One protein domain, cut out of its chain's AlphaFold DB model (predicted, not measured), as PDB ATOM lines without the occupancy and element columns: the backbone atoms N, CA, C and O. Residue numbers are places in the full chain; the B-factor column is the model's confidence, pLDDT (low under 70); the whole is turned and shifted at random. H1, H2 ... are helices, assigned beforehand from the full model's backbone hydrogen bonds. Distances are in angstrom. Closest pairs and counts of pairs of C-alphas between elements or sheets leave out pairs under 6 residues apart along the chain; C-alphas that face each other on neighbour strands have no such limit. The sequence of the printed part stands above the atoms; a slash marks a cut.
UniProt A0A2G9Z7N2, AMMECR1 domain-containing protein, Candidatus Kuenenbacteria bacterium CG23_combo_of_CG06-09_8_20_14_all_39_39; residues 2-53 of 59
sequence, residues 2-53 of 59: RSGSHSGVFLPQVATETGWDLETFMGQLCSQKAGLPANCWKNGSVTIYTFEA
ATOM      1  N   ARG A   2     -53.487 -45.147  13.421       95.19
ATOM      2  CA  ARG A   2     -53.334 -45.340  14.872       95.19
ATOM      3  C   ARG A   2     -52.555 -46.618  15.201       95.19
ATOM      4  O   ARG A   2     -52.766 -47.634  14.547       95.19
ATOM      5  N   SER A   3     -51.709 -46.572  16.228       93.94
ATOM      6  CA  SER A   3     -51.040 -47.729  16.837       93.94
ATOM      7  C   SER A   3     -50.810 -47.480  18.332       93.94
ATOM      8  O   SER A   3     -49.989 -46.649  18.720       93.94
ATOM      9  N   GLY A   4     -51.586 -48.146  19.192       91.69
ATOM     10  CA  GLY A   4     -51.569 -47.891  20.638       91.69
ATOM     11  C   GLY A   4     -51.879 -46.425  20.977       91.69
ATOM     12  O   GLY A   4     -52.950 -45.914  20.630       91.69
ATOM     13  N   SER A   5     -50.932 -45.764  21.651       93.75
ATOM     14  CA  SER A   5     -50.955 -44.333  21.995       93.75
ATOM     15  C   SER A   5     -50.509 -43.402  20.859       93.75
ATOM     16  O   SER A   5     -50.664 -42.191  20.981       93.75
ATOM     17  N   HIS A   6     -49.982 -43.938  19.755       94.81
ATOM     18  CA  HIS A   6     -49.538 -43.165  18.597       94.81
ATOM     19  C   HIS A   6     -50.681 -42.992  17.596       94.81
ATOM     20  O   HIS A   6     -51.367 -43.954  17.235       94.81
ATOM     21  N   SER A   7     -50.878 -41.776  17.097       95.62
ATOM     22  CA  SER A   7     -51.873 -41.490  16.063       95.62
ATOM     23  C   SER A   7     -51.460 -40.297  15.225       95.62
ATOM     24  O   SER A   7     -50.944 -39.329  15.766       95.62
ATOM     25  N   GLY A   8     -51.752 -40.351  13.930       95.75
ATOM     26  CA  GLY A   8     -51.443 -39.275  12.996       95.75
ATOM     27  C   GLY A   8     -52.499 -39.152  11.909       95.75
ATOM     28  O   GLY A   8     -53.082 -40.158  11.483       95.75
ATOM     29  N   VAL A   9     -52.737 -37.924  11.455       96.69
ATOM     30  CA  VAL A   9     -53.662 -37.608  10.364       96.69
ATOM     31  C   VAL A   9     -53.059 -36.539   9.457       96.69
ATOM     32  O   VAL A   9     -52.401 -35.610   9.927       96.69
ATOM     33  N   PHE A  10     -53.304 -36.683   8.160       96.19
ATOM     34  CA  PHE A  10     -53.150 -35.624   7.175       96.19
ATOM     35  C   PHE A  10     -54.512 -35.334   6.566       96.19
ATOM     36  O   PHE A  10     -55.319 -36.249   6.394       96.19
ATOM     37  N   LEU A  11     -54.755 -34.063   6.259       94.12
ATOM     38  CA  LEU A  11     -55.925 -33.677   5.487       94.12
ATOM     39  C   LEU A  11     -55.725 -34.059   4.010       94.12
ATOM     40  O   LEU A  11     -54.574 -34.104   3.562       94.12
ATOM     41  N   PRO A  12     -56.806 -34.317   3.250       88.31
ATOM     42  CA  PRO A  12     -56.705 -34.753   1.858       88.31
ATOM     43  C   PRO A  12     -55.861 -33.821   0.976       88.31
ATOM     44  O   PRO A  12     -55.068 -34.301   0.169       88.31
ATOM     45  N   GLN A  13     -55.948 -32.505   1.185       90.69
ATOM     46  CA  GLN A  13     -55.203 -31.515   0.400       90.69
ATOM     47  C   GLN A  13     -53.684 -31.601   0.572       90.69
ATOM     48  O   GLN A  13     -52.945 -31.225  -0.331       90.69
ATOM     49  N   VAL A  14     -53.192 -32.163   1.683       93.12
ATOM     50  CA  VAL A  14     -51.745 -32.312   1.904       93.12
ATOM     51  C   VAL A  14     -51.133 -33.194   0.818       93.12
ATOM     52  O   VAL A  14     -50.037 -32.906   0.347       93.12
ATOM     53  N   ALA A  15     -51.838 -34.244   0.383       87.19
ATOM     54  CA  ALA A  15     -51.352 -35.112  -0.688       87.19
ATOM     55  C   ALA A  15     -51.216 -34.346  -2.016       87.19
ATOM     56  O   ALA A  15     -50.217 -34.497  -2.715       87.19
ATOM     57  N   THR A  16     -52.183 -33.484  -2.342       87.56
ATOM     58  CA  THR A  16     -52.185 -32.714  -3.594       87.56
ATOM     59  C   THR A  16     -51.221 -31.530  -3.577       87.56
ATOM     60  O   THR A  16     -50.565 -31.278  -4.580       87.56
ATOM     61  N   GLU A  17     -51.090 -30.821  -2.454       94.38
ATOM     62  CA  GLU A  17     -50.223 -29.637  -2.325       94.38
ATOM     63  C   GLU A  17     -48.735 -29.994  -2.302       94.38
ATOM     64  O   GLU A  17     -47.899 -29.247  -2.805       94.38
ATOM     65  N   THR A  18     -48.391 -31.144  -1.720       94.50
ATOM     66  CA  THR A  18     -46.995 -31.594  -1.616       94.50
ATOM     67  C   THR A  18     -46.509 -32.337  -2.858       94.50
ATOM     68  O   THR A  18     -45.301 -32.466  -3.054       94.50
ATOM     69  N   GLY A  19     -47.429 -32.849  -3.683       94.62
ATOM     70  CA  GLY A  19     -47.105 -33.698  -4.829       94.62
ATOM     71  C   GLY A  19     -46.486 -35.046  -4.440       94.62
ATOM     72  O   GLY A  19     -45.788 -35.655  -5.249       94.62
ATOM     73  N   TRP A  20     -46.688 -35.504  -3.201       95.06
ATOM     74  CA  TRP A  20     -46.150 -36.778  -2.734       95.06
ATOM     75  C   TRP A  20     -46.878 -37.970  -3.351       95.06
ATOM     76  O   TRP A  20     -48.105 -37.995  -3.453       95.06
ATOM     77  N   ASP A  21     -46.107 -39.000  -3.695       94.88
ATOM     78  CA  ASP A  21     -46.668 -40.309  -4.000       94.88
ATOM     79  C   ASP A  21     -47.184 -41.002  -2.728       94.88
ATOM     80  O   ASP A  21     -46.939 -40.571  -1.595       94.88
ATOM     81  N   LEU A  22     -47.929 -42.096  -2.907       93.62
ATOM     82  CA  LEU A  22     -48.526 -42.833  -1.793       93.62
ATOM     83  C   LEU A  22     -47.469 -43.292  -0.779       93.62
ATOM     84  O   LEU A  22     -47.706 -43.240   0.428       93.62
ATOM     85  N   GLU A  23     -46.309 -43.741  -1.260       95.62
ATOM     86  CA  GLU A  23     -45.246 -44.245  -0.398       95.62
ATOM     87  C   GLU A  23     -44.661 -43.136   0.483       95.62
ATOM     88  O   GLU A  23     -44.550 -43.312   1.701       95.62
ATOM     89  N   THR A  24     -44.374 -41.976  -0.105       96.31
ATOM     90  CA  THR A  24     -43.890 -40.795   0.611       96.31
ATOM     91  C   THR A  24     -44.951 -40.282   1.573       96.31
ATOM     92  O   THR A  24     -44.657 -40.090   2.752       96.31
ATOM     93  N   PHE A  25     -46.202 -40.130   1.132       96.44
ATOM     94  CA  PHE A  25     -47.300 -39.642   1.970       96.44
ATOM     95  C   PHE A  25     -47.502 -40.511   3.217       96.44
ATOM     96  O   PHE A  25     -47.552 -40.005   4.342       96.44
ATOM     97  N   MET A  26     -47.551 -41.831   3.040       95.75
ATOM     98  CA  MET A  26     -47.714 -42.775   4.146       95.75
ATOM     99  C   MET A  26     -46.480 -42.818   5.054       95.75
ATOM    100  O   MET A  26     -46.616 -42.927   6.276       95.75
ATOM    101  N   GLY A  27     -45.281 -42.676   4.481       96.19
ATOM    102  CA  GLY A  27     -44.034 -42.572   5.234       96.19
ATOM    103  C   GLY A  27     -43.981 -41.340   6.132       96.19
ATOM    104  O   GLY A  27     -43.666 -41.459   7.317       96.19
ATOM    105  N   GLN A  28     -44.363 -40.179   5.594       96.56
ATOM    106  CA  GLN A  28     -44.453 -38.928   6.350       96.56
ATOM    107  C   GLN A  28     -45.561 -38.982   7.405       96.56
ATOM    108  O   GLN A  28     -45.404 -38.434   8.496       96.56
ATOM    109  N   LEU A  29     -46.670 -39.678   7.129       96.44
ATOM    110  CA  LEU A  29     -47.747 -39.857   8.101       96.44
ATOM    111  C   LEU A  29     -47.264 -40.685   9.301       96.44
ATOM    112  O   LEU A  29     -47.516 -40.296  10.445       96.44
ATOM    113  N   CYS A  30     -46.529 -41.777   9.048       95.81
ATOM    114  CA  CYS A  30     -45.882 -42.573  10.094       95.81
ATOM    115  C   CYS A  30     -44.905 -41.719  10.914       95.81
ATOM    116  O   CYS A  30     -45.058 -41.627  12.129       95.81
ATOM    117  N   SER A  31     -43.925 -41.083  10.267       96.00
ATOM    118  CA  SER A  31     -42.815 -40.425  10.967       96.00
ATOM    119  C   SER A  31     -43.205 -39.099  11.611       96.00
ATOM    120  O   SER A  31     -42.974 -38.912  12.803       96.00
ATOM    121  N   GLN A  32     -43.827 -38.189  10.861       95.56
ATOM    122  CA  GLN A  32     -44.070 -36.824  11.330       95.56
ATOM    123  C   GLN A  32     -45.320 -36.700  12.195       95.56
ATOM    124  O   GLN A  32     -45.347 -35.893  13.121       95.56
ATOM    125  N   LYS A  33     -46.383 -37.444  11.867       95.25
ATOM    126  CA  LYS A  33     -47.684 -37.288  12.536       95.25
ATOM    127  C   LYS A  33     -47.944 -38.349  13.585       95.25
ATOM    128  O   LYS A  33     -48.523 -38.016  14.610       95.25
ATOM    129  N   ALA A  34     -47.535 -39.592  13.344       94.19
ATOM    130  CA  ALA A  34     -47.701 -40.668  14.315       94.19
ATOM    131  C   ALA A  34     -46.459 -40.900  15.194       94.19
ATOM    132  O   ALA A  34     -46.587 -41.575  16.209       94.19
ATOM    133  N   GLY A  35     -45.285 -40.354  14.852       94.56
ATOM    134  CA  GLY A  35     -44.049 -40.570  15.618       94.56
ATOM    135  C   GLY A  35     -43.516 -42.006  15.535       94.56
ATOM    136  O   GLY A  35     -42.865 -42.484  16.459       94.56
ATOM    137  N   LEU A  36     -43.825 -42.714  14.450       94.81
ATOM    138  CA  LEU A  36     -43.479 -44.114  14.208       94.81
ATOM    139  C   LEU A  36     -42.458 -44.239  13.062       94.81
ATOM    140  O   LEU A  36     -42.317 -43.321  12.254       94.81
ATOM    141  N   PRO A  37     -41.760 -45.381  12.920       95.38
ATOM    142  CA  PRO A  37     -40.890 -45.624  11.769       95.38
ATOM    143  C   PRO A  37     -41.628 -45.422  10.439       95.38
ATOM    144  O   PRO A  37     -42.771 -45.845  10.302       95.38
ATOM    145  N   ALA A  38     -40.985 -44.823   9.433       95.50
ATOM    146  CA  ALA A  38     -41.642 -44.459   8.167       95.50
ATOM    147  C   ALA A  38     -42.303 -45.647   7.429       95.50
ATOM    148  O   ALA A  38     -43.246 -45.478   6.664       95.50
ATOM    149  N   ASN A  39     -41.855 -46.876   7.673       95.06
ATOM    150  CA  ASN A  39     -42.430 -48.096   7.104       95.06
ATOM    151  C   ASN A  39     -43.520 -48.750   7.981       95.06
ATOM    152  O   ASN A  39     -43.942 -49.864   7.671       95.06
ATOM    153  N   CYS A  40     -43.999 -48.088   9.046       93.88
ATOM    154  CA  CYS A  40     -44.971 -48.642  10.003       93.88
ATOM    155  C   CYS A  40     -46.280 -49.112   9.351       93.88
ATOM    156  O   CYS A  40     -46.928 -50.043   9.818       93.88
ATOM    157  N   TRP A  41     -46.656 -48.495   8.234       94.31
ATOM    158  CA  TRP A  41     -47.868 -48.819   7.493       94.31
ATOM    159  C   TRP A  41     -47.755 -50.088   6.635       94.31
ATOM    160  O   TRP A  41     -48.779 -50.645   6.252       94.31
ATOM    161  N   LYS A  42     -46.538 -50.574   6.351       93.94
ATOM    162  CA  LYS A  42     -46.307 -51.725   5.460       93.94
ATOM    163  C   LYS A  42     -46.422 -53.081   6.159       93.94
ATOM    164  O   LYS A  42     -46.704 -54.079   5.509       93.94
ATOM    165  N   ASN A  43     -46.176 -53.139   7.466       86.31
ATOM    166  CA  ASN A  43     -46.061 -54.395   8.220       86.31
ATOM    167  C   ASN A  43     -47.320 -54.751   9.037       86.31
ATOM    168  O   ASN A  43     -47.268 -55.647   9.873       86.31
ATOM    169  N   GLY A  44     -48.430 -54.030   8.841       81.56
ATOM    170  CA  GLY A  44     -49.686 -54.269   9.560       81.56
ATOM    171  C   GLY A  44     -49.683 -53.858  11.040       81.56
ATOM    172  O   GLY A  44     -50.648 -54.137  11.743       81.56
ATOM    173  N   SER A  45     -48.640 -53.174  11.528       85.25
ATOM    174  CA  SER A  45     -48.534 -52.733  12.934       85.25
ATOM    175  C   SER A  45     -49.430 -51.541  13.302       85.25
ATOM    176  O   SER A  45     -49.462 -51.105  14.458       85.25
ATOM    177  N   VAL A  46     -50.157 -50.991  12.327       94.44
ATOM    178  CA  VAL A  46     -50.983 -49.794  12.477       94.44
ATOM    179  C   VAL A  46     -52.346 -49.993  11.825       94.44
ATOM    180  O   VAL A  46     -52.467 -50.615  10.772       94.44
ATOM    181  N   THR A  47     -53.379 -49.401  12.413       96.00
ATOM    182  CA  THR A  47     -54.692 -49.296  11.776       96.00
ATOM    183  C   THR A  47     -54.737 -48.045  10.904       96.00
ATOM    184  O   THR A  47     -54.441 -46.932  11.363       96.00
ATOM    185  N   ILE A  48     -55.116 -48.218   9.641       95.44
ATOM    186  CA  ILE A  48     -55.274 -47.135   8.668       95.44
ATOM    187  C   ILE A  48     -56.762 -46.799   8.558       95.44
ATOM    188  O   ILE A  48     -57.600 -47.689   8.483       95.44
ATOM    189  N   TYR A  49     -57.066 -45.505   8.557       95.50
ATOM    190  CA  TYR A  49     -58.409 -44.966   8.370       95.50
ATOM    191  C   TYR A  49     -58.340 -43.941   7.245       95.50
ATOM    192  O   TYR A  49     -57.367 -43.182   7.183       95.50
ATOM    193  N   THR A  50     -59.358 -43.912   6.395       94.62
ATOM    194  CA  THR A  50     -59.516 -42.935   5.316       94.62
ATOM    195  C   THR A  50     -60.749 -42.083   5.580       94.62
ATOM    196  O   THR A  50     -61.693 -42.515   6.242       94.62
ATOM    197  N   PHE A  51     -60.716 -40.846   5.102       93.75
ATOM    198  CA  PHE A  51     -61.836 -39.920   5.175       93.75
ATOM    199  C   PHE A  51     -61.749 -38.938   4.012       93.75
ATOM    200  O   PHE A  51     -60.687 -38.758   3.413       93.75
ATOM    201  N   GLU A  52     -62.871 -38.296   3.728       93.50
ATOM    202  CA  GLU A  52     -62.986 -37.229   2.743       93.50
ATOM    203  C   GLU A  52     -63.334 -35.923   3.463       93.50
ATOM    204  O   GLU A  52     -63.910 -35.937   4.553       93.50
ATOM    205  N   ALA A  53     -62.962 -34.790   2.870       90.25
ATOM    206  CA  ALA A  53     -63.260 -33.469   3.407       90.25
ATOM    207  C   ALA A  53     -63.784 -32.557   2.295       90.25
ATOM    208  O   ALA A  53     -63.252 -32.557   1.186       90.25
TER     209      ALA A  53
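What this domain is: This is residues 2 to 53 of the 59 residues of the protein "AMMECR1 domain-containing protein" of Candidatus Kuenenbacteria bacterium CG23_combo_of_CG06-09_8_20_14_all_39_39 (UniProt A0A2G9Z7N2). With little regular structure, this is a small fold built largely of loops: the helix H2 runs along one side, and the short helix H1 stands crosswise near its beginning. The unnamed residues 34 to 45 loop round the other end of H2, and residues 46 to 53 run back toward H1's end. The printed part has 52 residues with two named helices, H1 then H2, and no named strand; its class is all helix, with only 19 residues in named elements. It is compact, with a radius of gyration of the C-alphas of 10.5 A and spans of 28 by 20 by 16 A.

Where its parts are: H2, residues 22 to 33, measures 15.4 A from C-alpha 22 at (-48.526, -42.833, -1.793) to C-alpha 33. H1, residues 12 to 18, begins at C-alpha 12 at (-56.705, -34.753, 1.858).

How they stand to each other: H2 and H1 are close but not clearly touching, their closest C-alphas, of Phe 25 and Ala 15, being 6.6 A apart. Their lines are about perpendicular, at 77 degrees. Every O i to N i+4 pair is within hydrogen-bond range in H2, and 2 of 3 in H1.

The domain as a whole: The C-alphas of Gly 4 and Gly 19, the two farthest apart, are separated by 29.5 A. The printed part has no cut, and the link from H1 to H2 is tight. No printed residue is under pLDDT 70.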